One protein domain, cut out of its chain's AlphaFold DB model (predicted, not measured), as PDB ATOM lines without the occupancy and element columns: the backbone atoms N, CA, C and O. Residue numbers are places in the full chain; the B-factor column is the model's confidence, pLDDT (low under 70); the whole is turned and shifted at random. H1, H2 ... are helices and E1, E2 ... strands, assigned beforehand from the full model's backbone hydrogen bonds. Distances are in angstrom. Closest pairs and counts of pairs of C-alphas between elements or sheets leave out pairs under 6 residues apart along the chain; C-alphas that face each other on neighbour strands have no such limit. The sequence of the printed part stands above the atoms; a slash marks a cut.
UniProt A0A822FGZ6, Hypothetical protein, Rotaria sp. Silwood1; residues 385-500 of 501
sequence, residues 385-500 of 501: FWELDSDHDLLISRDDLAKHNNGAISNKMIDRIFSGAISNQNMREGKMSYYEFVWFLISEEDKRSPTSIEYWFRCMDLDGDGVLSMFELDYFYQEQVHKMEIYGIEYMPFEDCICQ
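AT A GLANCE: This is residues 385 to 500 of the 501 residues of the protein "Hypothetical protein" of Rotaria sp. Silwood1 (UniProt A0A822FGZ6). The model shows a body of helices and one tiny two-stranded sheet, with H3 in its middle, H4 and H5 meeting as an L, and E1 and E2 paired at the end far from H6. At the other end the longest helix, H6, meets H3 and the last part of H5, and the chain then folds back along H6 to the short helix H7 on the side away from the body. The printed part has 116 residues, with seven named helices and two named strands in the order E1 H1 H2 H3 E2 H4 H5 H6 H7; the sheet is E1 - E2, antiparallel, and the class is mostly helix. It is compact, with a radius of gyration of the C-alphas of 15.1 A and spans of 45 by 35 by 25 A.

IN THESE COORDINATES: Start at C-alpha 385 at (101.274, 103.473, 71.037) and go on to E1, residues 395 to 397, with C-alpha 395 at (95.753, 106.136, 77.712). Next come H1, residues 398 to 401, H2, residues 404 to 407, and H3, residues 411 to 417, 9.8 A long. E2 is residues 431 to 433. H4, residues 434 to 445, runs 16.5 A, and H5, residues 450 to 460, runs 15.3 A. Find C-alpha 470 at (117.756, 88.171, 96.625); from there H6 runs 24.2 A to residue 486, with a kink of 27 degrees near residue 477. H7, residues 494 to 498, ends at (123.371, 84.463, 91.815).

HOW THE PARTS SIT: Look first at H3 and H5, the hubs, which touch three helices each. They touch each other at a steep tilt of 57 degrees, opposite ways, with the C-alphas of Arg 416 and Cys 459 closest at 5.2 A. H3 only just touches H1, with 3 pairs of C-alphas within 8 A; Arg 398 and Ile 414 have the closest, 6.7 A apart. E1 and E2 are antiparallel at 147 degrees, and N 396 and O 432 are within hydrogen-bond range at 2.9 A. H4 touches H5 with residues 442 to 444 alone, about perpendicular at 80 degrees; the closest C-alphas, of Ser 443 and Ser 452, are 4.5 A apart. H6 touches H3 with residues 476 to 479 alone, at a steep tilt of 46 degrees, opposite ways, and the C-alphas of Lys 412 and Phe 476 are closest at 6.6 A. H6 and H7 are close but not clearly touching, with the C-alphas of Asp 474 and Phe 494 closest at 6.8 A. H2 touches no helix. Every O i to N i+4 pair is within hydrogen-bond range in H3, H4, H5 and H7, and 11 of 13 are in H6; H1 and H2 are too short for such a pair.

THE WHOLE: The two C-alphas farthest apart, of His 392 and Cys 499, are 46.8 A apart. The printed part has no cut. The link from H3 to E2, residues 418 to 430, is long, and within it residues 423 to 428 have pLDDT under 70; the mean of the printed part is 92.1.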
ATOM      1  N   PHE A 385     102.343 103.078  70.117       97.50
ATOM      2  CA  PHE A 385     101.274 103.473  71.037       97.50
ATOM      3  C   PHE A 385      99.885 103.192  70.453       97.50
ATOM      4  O   PHE A 385      99.047 102.579  71.108       97.50
ATOM      5  N   TRP A 386      99.646 103.617  69.209       95.81
ATOM      6  CA  TRP A 386      98.354 103.483  68.527       95.81
ATOM      7  C   TRP A 386      97.958 102.018  68.269       95.81
ATOM      8  O   TRP A 386      96.777 101.689  68.261       95.81
ATOM      9  N   GLU A 387      98.935 101.118  68.123       96.06
ATOM     10  CA  GLU A 387      98.730  99.662  68.075       96.06
ATOM     11  C   GLU A 387      98.193  99.065  69.393       96.06
ATOM     12  O   GLU A 387      97.672  97.948  69.387       96.06
ATOM     13  N   LEU A 388      98.321  99.783  70.516       96.44
ATOM     14  CA  LEU A 388      97.877  99.350  71.845       96.44
ATOM     15  C   LEU A 388      96.602 100.087  72.294       96.44
ATOM     16  O   LEU A 388      95.676  99.431  72.775       96.44
ATOM     17  N   ASP A 389      96.534 101.409  72.085       96.19
ATOM     18  CA  ASP A 389      95.387 102.296  72.359       96.19
ATOM     19  C   ASP A 389      94.189 101.961  71.446       96.19
ATOM     20  O   ASP A 389      93.934 102.615  70.433       96.19
ATOM     21  N   SER A 390      93.478 100.884  71.781       92.94
ATOM     22  CA  SER A 390      92.431 100.277  70.945       92.94
ATOM     23  C   SER A 390      91.073 100.983  71.062       92.94
ATOM     24  O   SER A 390      90.264 100.910  70.136       92.94
ATOM     25  N   ASP A 391      90.810 101.642  72.192       94.75
ATOM     26  CA  ASP A 391      89.644 102.492  72.457       94.75
ATOM     27  C   ASP A 391      89.867 103.969  72.064       94.75
ATOM     28  O   ASP A 391      88.900 104.730  71.989       94.75
ATOM     29  N   HIS A 392      91.103 104.342  71.705       92.88
ATOM     30  CA  HIS A 392      91.518 105.677  71.256       92.88
ATOM     31  C   HIS A 392      91.291 106.779  72.311       92.88
ATOM     32  O   HIS A 392      91.016 107.934  71.962       92.88
ATOM     33  N   ASP A 393      91.411 106.443  73.602       93.25
ATOM     34  CA  ASP A 393      91.264 107.398  74.715       93.25
ATOM     35  C   ASP A 393      92.578 108.112  75.091       93.25
ATOM     36  O   ASP A 393      92.579 109.016  75.932       93.25
ATOM     37  N   LEU A 394      93.676 107.781  74.395       91.94
ATOM     38  CA  LEU A 394      95.035 108.292  74.600       91.94
ATOM     39  C   LEU A 394      95.675 107.868  75.931       91.94
ATOM     40  O   LEU A 394      96.628 108.515  76.391       91.94
ATOM     41  N   LEU A 395      95.213 106.752  76.506       94.19
ATOM     42  CA  LEU A 395      95.753 106.136  77.712       94.19
ATOM     43  C   LEU A 395      95.919 104.607  77.539       94.19
ATOM     44  O   LEU A 395      94.981 103.899  77.187       94.19
ATOM     45  N   ILE A 396      97.090 104.056  77.876       95.38
ATOM     46  CA  ILE A 396      97.346 102.598  77.821       95.38
ATOM     47  C   ILE A 396      97.009 101.976  79.177       95.38
ATOM     48  O   ILE A 396      97.554 102.404  80.199       95.38
ATOM     49  N   SER A 397      96.138 100.964  79.213       94.81
ATOM     50  CA  SER A 397      95.907 100.184  80.434       94.81
ATOM     51  C   SER A 397      96.980  99.113  80.649       94.81
ATOM     52  O   SER A 397      97.736  98.756  79.741       94.81
ATOM     53  N   ARG A 398      96.998  98.537  81.854       94.94
ATOM     54  CA  ARG A 398      97.786  97.346  82.198       94.94
ATOM     55  C   ARG A 398      97.700  96.241  81.133       94.94
ATOM     56  O   ARG A 398      98.721  95.703  80.708       94.94
ATOM     57  N   ASP A 399      96.484  95.929  80.691       95.31
ATOM     58  CA  ASP A 399      96.219  94.804  79.793       95.31
ATOM     59  C   ASP A 399      96.472  95.161  78.318       95.31
ATOM     60  O   ASP A 399      96.650  94.271  77.487       95.31
ATOM     61  N   ASP A 400      96.564  96.453  77.992       96.69
ATOM     62  CA  ASP A 400      97.069  96.924  76.701       96.69
ATOM     63  C   ASP A 400      98.593  96.821  76.649       96.69
ATOM     64  O   ASP A 400      99.137  96.258  75.698       96.69
ATOM     65  N   LEU A 401      99.295  97.253  77.705       96.12
ATOM     66  CA  LEU A 401     100.751  97.114  77.789       96.12
ATOM     67  C   LEU A 401     101.189  95.638  77.780       96.12
ATOM     68  O   LEU A 401     102.223  95.311  77.204       96.12
ATOM     69  N   ALA A 402     100.372  94.725  78.312       95.88
ATOM     70  CA  ALA A 402     100.603  93.279  78.237       95.88
ATOM     71  C   ALA A 402     100.613  92.703  76.802       95.88
ATOM     72  O   ALA A 402     101.166  91.624  76.583       95.88
ATOM     73  N   LYS A 403     100.053  93.413  75.812       95.75
ATOM     74  CA  LYS A 403     100.100  93.026  74.386       95.75
ATOM     75  C   LYS A 403     101.422  93.434  73.718       95.75
ATOM     76  O   LYS A 403     101.765  92.896  72.661       95.75
ATOM     77  N   HIS A 404     102.164  94.373  74.314       95.06
ATOM     78  CA  HIS A 404     103.384  94.946  73.749       95.06
ATOM     79  C   HIS A 404     104.441  93.873  73.447       95.06
ATOM     80  O   HIS A 404     104.690  92.982  74.263       95.06
ATOM     81  N   ASN A 405     105.051  93.956  72.257       91.69
ATOM     82  CA  ASN A 405     106.055  93.010  71.755       91.69
ATOM     83  C   ASN A 405     105.662  91.530  72.013       91.69
ATOM     84  O   ASN A 405     106.472  90.722  72.460       91.69
ATOM     85  N   ASN A 406     104.387  91.191  71.764       90.31
ATOM     86  CA  ASN A 406     103.793  89.857  71.947       90.31
ATOM     87  C   ASN A 406     103.866  89.293  73.386       90.31
ATOM     88  O   ASN A 406     103.910  88.077  73.566       90.31
ATOM     89  N   GLY A 407     103.852  90.153  74.409       90.44
ATOM     90  CA  GLY A 407     103.921  89.729  75.814       90.44
ATOM     91  C   GLY A 407     105.344  89.426  76.295       90.44
ATOM     92  O   GLY A 407     105.536  88.630  77.221       90.44
ATOM     93  N   ALA A 408     106.350  90.050  75.670       91.75
ATOM     94  CA  ALA A 408     107.758  89.927  76.054       91.75
ATOM     95  C   ALA A 408     107.997  90.287  77.534       91.75
ATOM     96  O   ALA A 408     108.713  89.577  78.243       91.75
ATOM     97  N   ILE A 409     107.350  91.348  78.022       94.69
ATOM     98  CA  ILE A 409     107.482  91.834  79.402       94.69
ATOM     99  C   ILE A 409     106.672  90.943  80.360       94.69
ATOM    100  O   ILE A 409     105.638  90.378  79.995       94.69
ATOM    101  N   SER A 410     107.173  90.733  81.578       95.31
ATOM    102  CA  SER A 410     106.486  89.954  82.616       95.31
ATOM    103  C   SER A 410     105.330  90.743  83.245       95.31
ATOM    104  O   SER A 410     105.370  91.972  83.313       95.31
ATOM    105  N   ASN A 411     104.296  90.048  83.718       95.81
ATOM    106  CA  ASN A 411     103.164  90.660  84.413       95.81
ATOM    107  C   ASN A 411     103.636  91.400  85.659       95.81
ATOM    108  O   ASN A 411     103.290  92.564  85.820       95.81
ATOM    109  N   LYS A 412     104.511  90.776  86.461       96.81
ATOM    110  CA  LYS A 412     105.120  91.411  87.637       96.81
ATOM    111  C   LYS A 412     105.836  92.720  87.280       96.81
ATOM    112  O   LYS A 412     105.760  93.683  88.034       96.81
ATOM    113  N   MET A 413     106.503  92.792  86.124       97.31
ATOM    114  CA  MET A 413     107.170  94.018  85.665       97.31
ATOM    115  C   MET A 413     106.178  95.077  85.154       97.31
ATOM    116  O   MET A 413     106.350  96.262  85.432       97.31
ATOM    117  N   ILE A 414     105.104  94.670  84.472       95.94
ATOM    118  CA  ILE A 414     104.002  95.570  84.089       95.94
ATOM    119  C   ILE A 414     103.336  96.153  85.343       95.94
ATOM    120  O   ILE A 414     103.177  97.367  85.443       95.94
ATOM    121  N   ASP A 415     103.037  95.325  86.344       94.69
ATOM    122  CA  ASP A 415     102.454  95.762  87.616       94.69
ATOM    123  C   ASP A 415     103.350  96.800  88.325       94.69
ATOM    124  O   ASP A 415     102.847  97.742  88.938       94.69
ATOM    125  N   ARG A 416     104.681  96.700  88.176       95.19
ATOM    126  CA  ARG A 416     105.642  97.698  88.678       95.19
ATOM    127  C   ARG A 416     105.679  98.987  87.864       95.19
ATOM    128  O   ARG A 416     105.707 100.053  88.480       95.19
ATOM    129  N   ILE A 417     105.578  98.928  86.537       94.50
ATOM    130  CA  ILE A 417     105.409 100.121  85.685       94.50
ATOM    131  C   ILE A 417     104.182 100.927  86.143       94.50
ATOM    132  O   ILE A 417     104.288 102.136  86.332       94.50
ATOM    133  N   PHE A 418     103.054 100.261  86.414       92.88
ATOM    134  CA  PHE A 418     101.815 100.899  86.888       92.88
ATOM    135  C   PHE A 418     101.776 101.210  88.400       92.88
ATOM    136  O   PHE A 418     100.849 101.873  88.860       92.88
ATOM    137  N   SER A 419     102.779 100.792  89.182       90.50
ATOM    138  CA  SER A 419     102.824 101.007  90.643       90.50
ATOM    139  C   SER A 419     103.157 102.442  91.076       90.50
ATOM    140  O   SER A 419     103.054 102.768  92.258       90.50
ATOM    141  N   GLY A 420     103.586 103.297  90.140       84.75
ATOM    142  CA  GLY A 420     104.082 104.648  90.415       84.75
ATOM    143  C   GLY A 420     105.597 104.750  90.637       84.75
ATOM    144  O   GLY A 420     106.109 105.863  90.693       84.75
ATOM    145  N   ALA A 421     106.338 103.634  90.675       86.25
ATOM    146  CA  ALA A 421     107.797 103.607  90.877       86.25
ATOM    147  C   ALA A 421     108.609 104.506  89.911       86.25
ATOM    148  O   ALA A 421     109.680 105.015  90.257       86.25
ATOM    149  N   ILE A 422     108.075 104.719  88.704       83.62
ATOM    150  CA  ILE A 422     108.679 105.507  87.620       83.62
ATOM    151  C   ILE A 422     108.090 106.917  87.449       83.62
ATOM    152  O   ILE A 422     108.709 107.739  86.773       83.62
ATOM    153  N   SER A 423     106.903 107.212  88.000       69.06
ATOM    154  CA  SER A 423     106.141 108.417  87.632       69.06
ATOM    155  C   SER A 423     105.976 109.394  88.791       69.06
ATOM    156  O   SER A 423     105.366 109.101  89.815       69.06
ATOM    157  N   ASN A 424     106.459 110.621  88.580       57.88
ATOM    158  CA  ASN A 424     106.278 111.753  89.498       57.88
ATOM    159  C   ASN A 424     104.827 112.265  89.575       57.88
ATOM    160  O   ASN A 424     104.541 113.189  90.340       57.88
ATOM    161  N   GLN A 425     103.926 111.739  88.746       54.66
ATOM    162  CA  GLN A 425     102.503 112.049  88.774       54.66
ATOM    163  C   GLN A 425     101.748 110.728  88.860       54.66
ATOM    164  O   GLN A 425     101.871 109.903  87.964       54.66
ATOM    165  N   ASN A 426     100.974 110.527  89.931       53.28
ATOM    166  CA  ASN A 426     100.218 109.292  90.149       53.28
ATOM    167  C   ASN A 426      99.434 108.911  88.880       53.28
ATOM    168  O   ASN A 426      98.522 109.647  88.485       53.28
ATOM    169  N   MET A 427      99.795 107.775  88.272       66.69
ATOM    170  CA  MET A 427      99.187 107.256  87.044       66.69
ATOM    171  C   MET A 427      97.685 107.116  87.265       66.69
ATOM    172  O   MET A 427      97.231 106.346  88.119       66.69
ATOM    173  N   ARG A 428      96.907 107.962  86.585       57.28
ATOM    174  CA  ARG A 428      95.507 108.177  86.951       57.28
ATOM    175  C   ARG A 428      94.708 106.920  86.655       57.28
ATOM    176  O   ARG A 428      94.717 106.422  85.535       57.28
ATOM    177  N   GLU A 429      94.027 106.426  87.685       70.25
ATOM    178  CA  GLU A 429      93.061 105.324  87.585       70.25
ATOM    179  C   GLU A 429      93.654 104.022  86.996       70.25
ATOM    180  O   GLU A 429      92.921 103.153  86.535       70.25
ATOM    181  N   GLY A 430      94.984 103.853  87.056       82.69
ATOM    182  CA  GLY A 430      95.675 102.652  86.573       82.69
ATOM    183  C   GLY A 430      95.926 102.600  85.060       82.69
ATOM    184  O   GLY A 430      96.301 101.541  84.560       82.69
ATOM    185  N   LYS A 431      95.761 103.714  84.328       90.56
ATOM    186  CA  LYS A 431      96.252 103.856  82.943       90.56
ATOM    187  C   LYS A 431      97.481 104.786  82.867       90.56
ATOM    188  O   LYS A 431      97.652 105.672  83.706       90.56
ATOM    189  N   MET A 432      98.331 104.599  81.852       92.19
ATOM    190  CA  MET A 432      99.495 105.450  81.555       92.19
ATOM    191  C   MET A 432      99.163 106.445  80.442       92.19
ATOM    192  O   MET A 432      98.480 106.100  79.478       92.19
ATOM    193  N   SER A 433      99.683 107.664  80.531       93.44
ATOM    194  CA  SER A 433      99.566 108.652  79.455       93.44
ATOM    195  C   SER A 433     100.529 108.375  78.296       93.44
ATOM    196  O   SER A 433     101.574 107.748  78.472       93.44
ATOM    197  N   TYR A 434     100.246 108.939  77.115       95.12
ATOM    198  CA  TYR A 434     101.186 108.941  75.983       95.12
ATOM    199  C   TYR A 434     102.603 109.414  76.367       95.12
ATOM    200  O   TYR A 434     103.590 108.848  75.908       95.12
ATOM    201  N   TYR A 435     102.724 110.409  77.256       94.19
ATOM    202  CA  TYR A 435     104.024 110.896  77.733       94.19
ATOM    203  C   TYR A 435     104.797 109.817  78.510       94.19
ATOM    204  O   TYR A 435     105.992 109.630  78.291       94.19
ATOM    205  N   GLU A 436     104.117 109.072  79.382       94.19
ATOM    206  CA  GLU A 436     104.713 107.970  80.149       94.19
ATOM    207  C   GLU A 436     105.028 106.760  79.257       94.19
ATOM    208  O   GLU A 436     106.045 106.098  79.466       94.19
ATOM    209  N   PHE A 437     104.228 106.515  78.213       96.25
ATOM    210  CA  PHE A 437     104.537 105.498  77.206       96.25
ATOM    211  C   PHE A 437     105.817 105.817  76.415       96.25
ATOM    212  O   PHE A 437     106.604 104.913  76.142       96.25
ATOM    213  N   VAL A 438     106.081 107.091  76.090       97.44
ATOM    214  CA  VAL A 438     107.350 107.493  75.446       97.44
ATOM    215  C   VAL A 438     108.549 107.146  76.345       97.44
ATOM    216  O   VAL A 438     109.538 106.605  75.858       97.44
ATOM    217  N   TRP A 439     108.457 107.403  77.656       97.12
ATOM    218  CA  TRP A 439     109.496 107.016  78.625       97.12
ATOM    219  C   TRP A 439     109.666 105.497  78.725       97.12
ATOM    220  O   TRP A 439     110.797 105.009  78.713       97.12
ATOM    221  N   PHE A 440     108.557 104.756  78.792       97.19
ATOM    222  CA  PHE A 440     108.550 103.294  78.772       97.19
ATOM    223  C   PHE A 440     109.271 102.741  77.537       97.19
ATOM    224  O   PHE A 440     110.218 101.972  77.681       97.19
ATOM    225  N   LEU A 441     108.874 103.161  76.334       98.12
ATOM    226  CA  LEU A 441     109.358 102.559  75.094       98.12
ATOM    227  C   LEU A 441     110.843 102.855  74.847       98.12
ATOM    228  O   LEU A 441     111.583 101.964  74.445       98.12
ATOM    229  N   ILE A 442     111.314 104.069  75.156       98.00
ATOM    230  CA  ILE A 442     112.749 104.394  75.074       98.00
ATOM    231  C   ILE A 442     113.551 103.564  76.093       98.00
ATOM    232  O   ILE A 442     114.660 103.120  75.787       98.00
ATOM    233  N   SER A 443     112.979 103.294  77.272       98.19
ATOM    234  CA  SER A 443     113.598 102.414  78.271       98.19
ATOM    235  C   SER A 443     113.597 100.942  77.832       98.19
ATOM    236  O   SER A 443     114.542 100.219  78.142       98.19
ATOM    237  N   GLU A 444     112.574 100.484  77.103       97.38
ATOM    238  CA  GLU A 444     112.480  99.134  76.524       97.38
ATOM    239  C   GLU A 444     113.572  98.912  75.466       97.38
ATOM    240  O   GLU A 444     114.353  97.964  75.582       97.38
ATOM    241  N   GLU A 445     113.671  99.813  74.486       96.69
ATOM    242  CA  GLU A 445     114.538  99.662  73.310       96.69
ATOM    243  C   GLU A 445     116.044  99.800  73.650       96.69
ATOM    244  O   GLU A 445     116.852  99.032  73.125       96.69
ATOM    245  N   ASP A 446     116.450 100.696  74.571       96.88
ATOM    246  CA  ASP A 446     117.843 100.767  75.066       96.88
ATOM    247  C   ASP A 446     117.982 100.696  76.598       96.88
ATOM    248  O   ASP A 446     118.138 101.701  77.303       96.88
ATOM    249  N   LYS A 447     118.072  99.454  77.089       97.94
ATOM    250  CA  LYS A 447     118.372  99.093  78.488       97.94
ATOM    251  C   LYS A 447     119.814  99.373  78.944       97.94
ATOM    252  O   LYS A 447     120.162  99.026  80.070       97.94
ATOM    253  N   ARG A 448     120.671  99.968  78.104       97.25
ATOM    254  CA  ARG A 448     122.052 100.360  78.459       97.25
ATOM    255  C   ARG A 448     122.189 101.853  78.750       97.25
ATOM    256  O   ARG A 448     123.180 102.256  79.360       97.25
ATOM    257  N   SER A 449     121.225 102.673  78.334       96.69
ATOM    258  CA  SER A 449     121.205 104.100  78.663       96.69
ATOM    259  C   SER A 449     121.081 104.314  80.186       96.69
ATOM    260  O   SER A 449     120.289 103.622  80.830       96.69
ATOM    261  N   PRO A 450     121.799 105.280  80.800       97.00
ATOM    262  CA  PRO A 450     121.721 105.516  82.247       97.00
ATOM    263  C   PRO A 450     120.302 105.792  82.763       97.00
ATOM    264  O   PRO A 450     119.949 105.334  83.845       97.00
ATOM    265  N   THR A 451     119.468 106.482  81.976       97.31
ATOM    266  CA  THR A 451     118.056 106.708  82.319       97.31
ATOM    267  C   THR A 451     117.241 105.410  82.291       97.31
ATOM    268  O   THR A 451     116.403 105.223  83.165       97.31
ATOM    269  N   SER A 452     117.502 104.483  81.359       98.25
ATOM    270  CA  SER A 452     116.812 103.184  81.332       98.25
ATOM    271  C   SER A 452     117.260 102.270  82.473       98.25
ATOM    272  O   SER A 452     116.433 101.610  83.097       98.25
ATOM    273  N   ILE A 453     118.554 102.275  82.811       98.38
ATOM    274  CA  ILE A 453     119.069 101.540  83.976       98.38
ATOM    275  C   ILE A 453     118.349 102.015  85.246       98.38
ATOM    276  O   ILE A 453     117.851 101.193  86.004       98.38
ATOM    277  N   GLU A 454     118.205 103.327  85.442       97.69
ATOM    278  CA  GLU A 454     117.438 103.895  86.560       97.69
ATOM    279  C   GLU A 454     115.932 103.585  86.482       97.69
ATOM    280  O   GLU A 454     115.316 103.340  87.517       97.69
ATOM    281  N   TYR A 455     115.335 103.563  85.284       97.75
ATOM    282  CA  TYR A 455     113.928 103.200  85.067       97.75
ATOM    283  C   TYR A 455     113.650 101.755  85.504       97.75
ATOM    284  O   TYR A 455     112.770 101.514  86.330       97.75
ATOM    285  N   TRP A 456     114.425 100.791  84.999       98.12
ATOM    286  CA  TRP A 456     114.244  99.378  85.336       98.12
ATOM    287  C   TRP A 456     114.679  99.063  86.765       98.12
ATOM    288  O   TRP A 456     114.008  98.266  87.416       98.12
ATOM    289  N   PHE A 457     115.715  99.728  87.288       98.06
ATOM    290  CA  PHE A 457     116.095  99.611  88.697       98.06
ATOM    291  C   PHE A 457     114.932 100.010  89.610       98.06
ATOM    292  O   PHE A 457     114.540  99.210  90.447       98.06
ATOM    293  N   ARG A 458     114.300 101.173  89.389       97.00
ATOM    294  CA  ARG A 458     113.109 101.613  90.150       97.00
ATOM    295  C   ARG A 458     111.942 100.627  90.076       97.00
ATOM    296  O   ARG A 458     111.185 100.495  91.033       97.00
ATOM    297  N   CYS A 459     111.760  99.952  88.942       97.12
ATOM    298  CA  CYS A 459     110.741  98.913  88.828       97.12
ATOM    299  C   CYS A 459     111.112  97.634  89.597       97.12
ATOM    300  O   CYS A 459     110.207  96.986  90.120       97.12
ATOM    301  N   MET A 460     112.396  97.265  89.657       97.88
ATOM    302  CA  MET A 460     112.873  96.049  90.330       97.88
ATOM    303  C   MET A 460     113.037  96.204  91.846       97.88
ATOM    304  O   MET A 460     112.714  95.271  92.570       97.88
ATOM    305  N   ASP A 461     113.491  97.369  92.302       97.38
ATOM    306  CA  ASP A 461     113.508  97.814  93.697       97.38
ATOM    307  C   ASP A 461     112.048  97.913  94.169       97.38
ATOM    308  O   ASP A 461     111.299  98.778  93.705       97.38
ATOM    309  N   LEU A 462     111.587  96.946  94.967       96.12
ATOM    310  CA  LEU A 462     110.185  96.768  95.351       96.12
ATOM    311  C   LEU A 462     109.794  97.646  96.541       96.12
ATOM    312  O   LEU A 462     108.662  98.149  96.552       96.12
ATOM    313  N   ASP A 463     110.686  97.804  97.521       95.50
ATOM    314  CA  ASP A 463     110.423  98.526  98.774       95.50
ATOM    315  C   ASP A 463     111.007  99.952  98.828       95.50
ATOM    316  O   ASP A 463     110.505 100.782  99.596       95.50
ATOM    317  N   GLY A 464     111.938 100.289  97.932       95.44
ATOM    318  CA  GLY A 464     112.504 101.623  97.752       95.44
ATOM    319  C   GLY A 464     113.779 101.897  98.549       95.44
ATOM    320  O   GLY A 464     114.109 103.077  98.726       95.44
ATOM    321  N   ASP A 465     114.472 100.879  99.078       96.56
ATOM    322  CA  ASP A 465     115.691 101.073  99.882       96.56
ATOM    323  C   ASP A 465     116.945 101.449  99.062       96.56
ATOM    324  O   ASP A 465     117.887 102.040  99.608       96.56
ATOM    325  N   GLY A 466     116.929 101.208  97.745       96.44
ATOM    326  CA  GLY A 466     118.013 101.543  96.824       96.44
ATOM    327  C   GLY A 466     119.053 100.440  96.584       96.44
ATOM    328  O   GLY A 466     120.092 100.734  95.979       96.44
ATOM    329  N   VAL A 467     118.810  99.196  97.002       96.44
ATOM    330  CA  VAL A 467     119.522  97.999  96.510       96.44
ATOM    331  C   VAL A 467     118.557  97.025  95.814       96.44
ATOM    332  O   VAL A 467     117.389  97.327  95.621       96.44
ATOM    333  N   LEU A 468     119.061  95.874  95.353       96.62
ATOM    334  CA  LEU A 468     118.230  94.759  94.885       96.62
ATOM    335  C   LEU A 468     118.573  93.525  95.718       96.62
ATOM    336  O   LEU A 468     119.681  92.988  95.632       96.62
ATOM    337  N   SER A 469     117.636  93.094  96.553       95.88
ATOM    338  CA  SER A 469     117.774  91.919  97.405       95.88
ATOM    339  C   SER A 469     117.525  90.618  96.635       95.88
ATOM    340  O   SER A 469     116.865  90.577  95.595       95.88
ATOM    341  N   MET A 470     117.996  89.502  97.199       94.88
ATOM    342  CA  MET A 470     117.756  88.171  96.625       94.88
ATOM    343  C   MET A 470     116.262  87.813  96.557       94.88
ATOM    344  O   MET A 470     115.869  87.046  95.686       94.88
ATOM    345  N   PHE A 471     115.426  88.384  97.434       96.12
ATOM    346  CA  PHE A 471     113.973  88.186  97.410       96.12
ATOM    347  C   PHE A 471     113.324  88.841  96.183       96.12
ATOM    348  O   PHE A 471     112.453  88.249  95.553       96.12
ATOM    349  N   GLU A 472     113.757  90.046  95.824       97.38
ATOM    350  CA  GLU A 472     113.203  90.795  94.692       97.38
ATOM    351  C   GLU A 472     113.671  90.200  93.365       97.38
ATOM    352  O   GLU A 472     112.873  90.009  92.446       97.38
ATOM    353  N   LEU A 473     114.951  89.824  93.294       96.19
ATOM    354  CA  LEU A 473     115.515  89.116  92.149       96.19
ATOM    355  C   LEU A 473     114.790  87.779  91.904       96.19
ATOM    356  O   LEU A 473     114.356  87.542  90.774       96.19
ATOM    357  N   ASP A 474     114.565  86.961  92.942       95.56
ATOM    358  CA  ASP A 474     113.768  85.725  92.840       95.56
ATOM    359  C   ASP A 474     112.319  86.023  92.425       95.56
ATOM    360  O   ASP A 474     111.775  85.397  91.513       95.56
ATOM    361  N   TYR A 475     111.696  87.041  93.028       96.56
ATOM    362  CA  TYR A 475     110.322  87.429  92.719       96.56
ATOM    363  C   TYR A 475     110.116  87.683  91.217       96.56
ATOM    364  O   TYR A 475     109.135  87.180  90.661       96.56
ATOM    365  N   PHE A 476     111.018  88.381  90.521       96.81
ATOM    366  CA  PHE A 476     110.916  88.492  89.058       96.81
ATOM    367  C   PHE A 476     111.341  87.208  88.334       96.81
ATOM    368  O   PHE A 476     110.698  86.837  87.347       96.81
ATOM    369  N   TYR A 477     112.376  86.511  88.815       95.69
ATOM    370  CA  TYR A 477     112.903  85.307  88.168       95.69
ATOM    371  C   TYR A 477     111.867  84.177  88.076       95.69
ATOM    372  O   TYR A 477     111.729  83.567  87.016       95.69
ATOM    373  N   GLN A 478     111.050  83.976  89.112       95.06
ATOM    374  CA  GLN A 478     109.965  82.985  89.137       95.06
ATOM    375  C   GLN A 478     108.986  83.093  87.949       95.06
ATOM    376  O   GLN A 478     108.543  82.069  87.431       95.06
ATOM    377  N   GLU A 479     108.630  84.304  87.487       94.62
ATOM    378  CA  GLU A 479     107.745  84.431  86.311       94.62
ATOM    379  C   GLU A 479     108.497  84.106  85.012       94.62
ATOM    380  O   GLU A 479     107.924  83.521  84.093       94.62
ATOM    381  N   GLN A 480     109.793  84.420  84.942       93.44
ATOM    382  CA  GLN A 480     110.627  84.088  83.786       93.44
ATOM    383  C   GLN A 480     110.839  82.575  83.664       93.44
ATOM    384  O   GLN A 480     110.701  82.046  82.563       93.44
ATOM    385  N   VAL A 481     111.069  81.877  84.782       93.88
ATOM    386  CA  VAL A 481     111.076  80.405  84.859       93.88
ATOM    387  C   VAL A 481     109.754  79.841  84.343       93.88
ATOM    388  O   VAL A 481     109.756  79.051  83.403       93.88
ATOM    389  N   HIS A 482     108.617  80.313  84.863       92.06
ATOM    390  CA  HIS A 482     107.307  79.816  84.439       92.06
ATOM    391  C   HIS A 482     107.018  80.065  82.944       92.06
ATOM    392  O   HIS A 482     106.484  79.193  82.256       92.06
ATOM    393  N   LYS A 483     107.425  81.222  82.397       90.56
ATOM    394  CA  LYS A 483     107.374  81.472  80.946       90.56
ATOM    395  C   LYS A 483     108.269  80.491  80.172       90.56
ATOM    396  O   LYS A 483     107.831  79.965  79.152       90.56
ATOM    397  N   MET A 484     109.493  80.220  80.635       93.12
ATOM    398  CA  MET A 484     110.411  79.270  79.987       93.12
ATOM    399  C   MET A 484     109.860  77.837  79.993       93.12
ATOM    400  O   MET A 484     109.881  77.189  78.947       93.12
ATOM    401  N   GLU A 485     109.270  77.384  81.104       93.62
ATOM    402  CA  GLU A 485     108.580  76.088  81.208       93.62
ATOM    403  C   GLU A 485     107.464  75.937  80.165       93.62
ATOM    404  O   GLU A 485     107.407  74.924  79.465       93.62
ATOM    405  N   ILE A 486     106.611  76.959  80.007       91.00
ATOM    406  CA  ILE A 486     105.517  76.969  79.019       91.00
ATOM    407  C   ILE A 486     106.046  76.843  77.580       91.00
ATOM    408  O   ILE A 486     105.409  76.198  76.745       91.00
ATOM    409  N   TYR A 487     107.213  77.421  77.281       91.12
ATOM    410  CA  TYR A 487     107.865  77.304  75.973       91.12
ATOM    411  C   TYR A 487     108.766  76.063  75.824       91.12
ATOM    412  O   TYR A 487     109.332  75.860  74.748       91.12
ATOM    413  N   GLY A 488     108.900  75.224  76.858       93.00
ATOM    414  CA  GLY A 488     109.788  74.055  76.847       93.00
ATOM    415  C   GLY A 488     111.279  74.411  76.806       93.00
ATOM    416  O   GLY A 488     112.075  73.656  76.246       93.00
ATOM    417  N   ILE A 489     111.650  75.571  77.349       94.00
ATOM    418  CA  ILE A 489     113.023  76.086  77.404       94.00
ATOM    419  C   ILE A 489     113.646  75.704  78.752       94.00
ATOM    420  O   ILE A 489     113.063  75.947  79.807       94.00
ATOM    421  N   GLU A 490     114.844  75.121  78.713       91.69
ATOM    422  CA  GLU A 490     115.642  74.828  79.909       91.69
ATOM    423  C   GLU A 490     116.121  76.133  80.567       91.69
ATOM    424  O   GLU A 490     116.671  77.013  79.898       91.69
ATOM    425  N   TYR A 491     115.900  76.255  81.876       90.12
ATOM    426  CA  TYR A 491     116.283  77.404  82.694       90.12
ATOM    427  C   TYR A 491     117.356  77.015  83.718       90.12
ATOM    428  O   TYR A 491     117.556  75.842  84.027       90.12
ATOM    429  N   MET A 492     118.055  78.017  84.245       90.94
ATOM    430  CA  MET A 492     119.072  77.841  85.282       90.94
ATOM    431  C   MET A 492     118.424  77.989  86.673       90.94
ATOM    432  O   MET A 492     117.532  78.824  86.822       90.94
ATOM    433  N   PRO A 493     118.836  77.224  87.700       89.75
ATOM    434  CA  PRO A 493     118.430  77.494  89.077       89.75
ATOM    435  C   PRO A 493     118.801  78.920  89.504       89.75
ATOM    436  O   PRO A 493     119.838  79.454  89.102       89.75
ATOM    437  N   PHE A 494     117.969  79.545  90.334       90.19
ATOM    438  CA  PHE A 494     118.186  80.929  90.761       90.19
ATOM    439  C   PHE A 494     119.492  81.080  91.565       90.19
ATOM    440  O   PHE A 494     120.239  82.045  91.389       90.19
ATOM    441  N   GLU A 495     119.825  80.069  92.362       88.88
ATOM    442  CA  GLU A 495     121.067  79.947  93.122       88.88
ATOM    443  C   GLU A 495     122.314  79.941  92.213       88.88
ATOM    444  O   GLU A 495     123.310  80.601  92.520       88.88
ATOM    445  N   ASP A 496     122.244  79.259  91.064       88.00
ATOM    446  CA  ASP A 496     123.323  79.198  90.066       88.00
ATOM    447  C   ASP A 496     123.451  80.510  89.263       88.00
ATOM    448  O   ASP A 496     124.546  80.868  88.811       88.00
ATOM    449  N   CYS A 497     122.354  81.262  89.106       85.25
ATOM    450  CA  CYS A 497     122.381  82.621  88.555       85.25
ATOM    451  C   CYS A 497     123.054  83.619  89.510       85.25
ATOM    452  O   CYS A 497     123.885  84.409  89.061       85.25
ATOM    453  N   ILE A 498     122.751  83.572  90.814       85.31
ATOM    454  CA  ILE A 498     123.371  84.463  91.815       85.31
ATOM    455  C   ILE A 498     124.892  84.276  91.868       85.31
ATOM    456  O   ILE A 498     125.621  85.250  92.028       85.31
ATOM    457  N   CYS A 499     125.395  83.053  91.675       80.62
ATOM    458  CA  CYS A 499     126.833  82.750  91.709       80.62
ATOM    459  C   CYS A 499     127.674  83.426  90.597       80.62
ATOM    460  O   CYS A 499     128.880  83.185  90.517       80.62
ATOM    461  N   GLN A 500     127.060  84.242  89.734       70.69
ATOM    462  CA  GLN A 500     127.699  84.980  88.635       70.69
ATOM    463  C   GLN A 500     127.716  86.510  88.854       70.69
ATOM    464  O   GLN A 500     128.166  87.231  87.959       70.69
TER     465      GLN A 500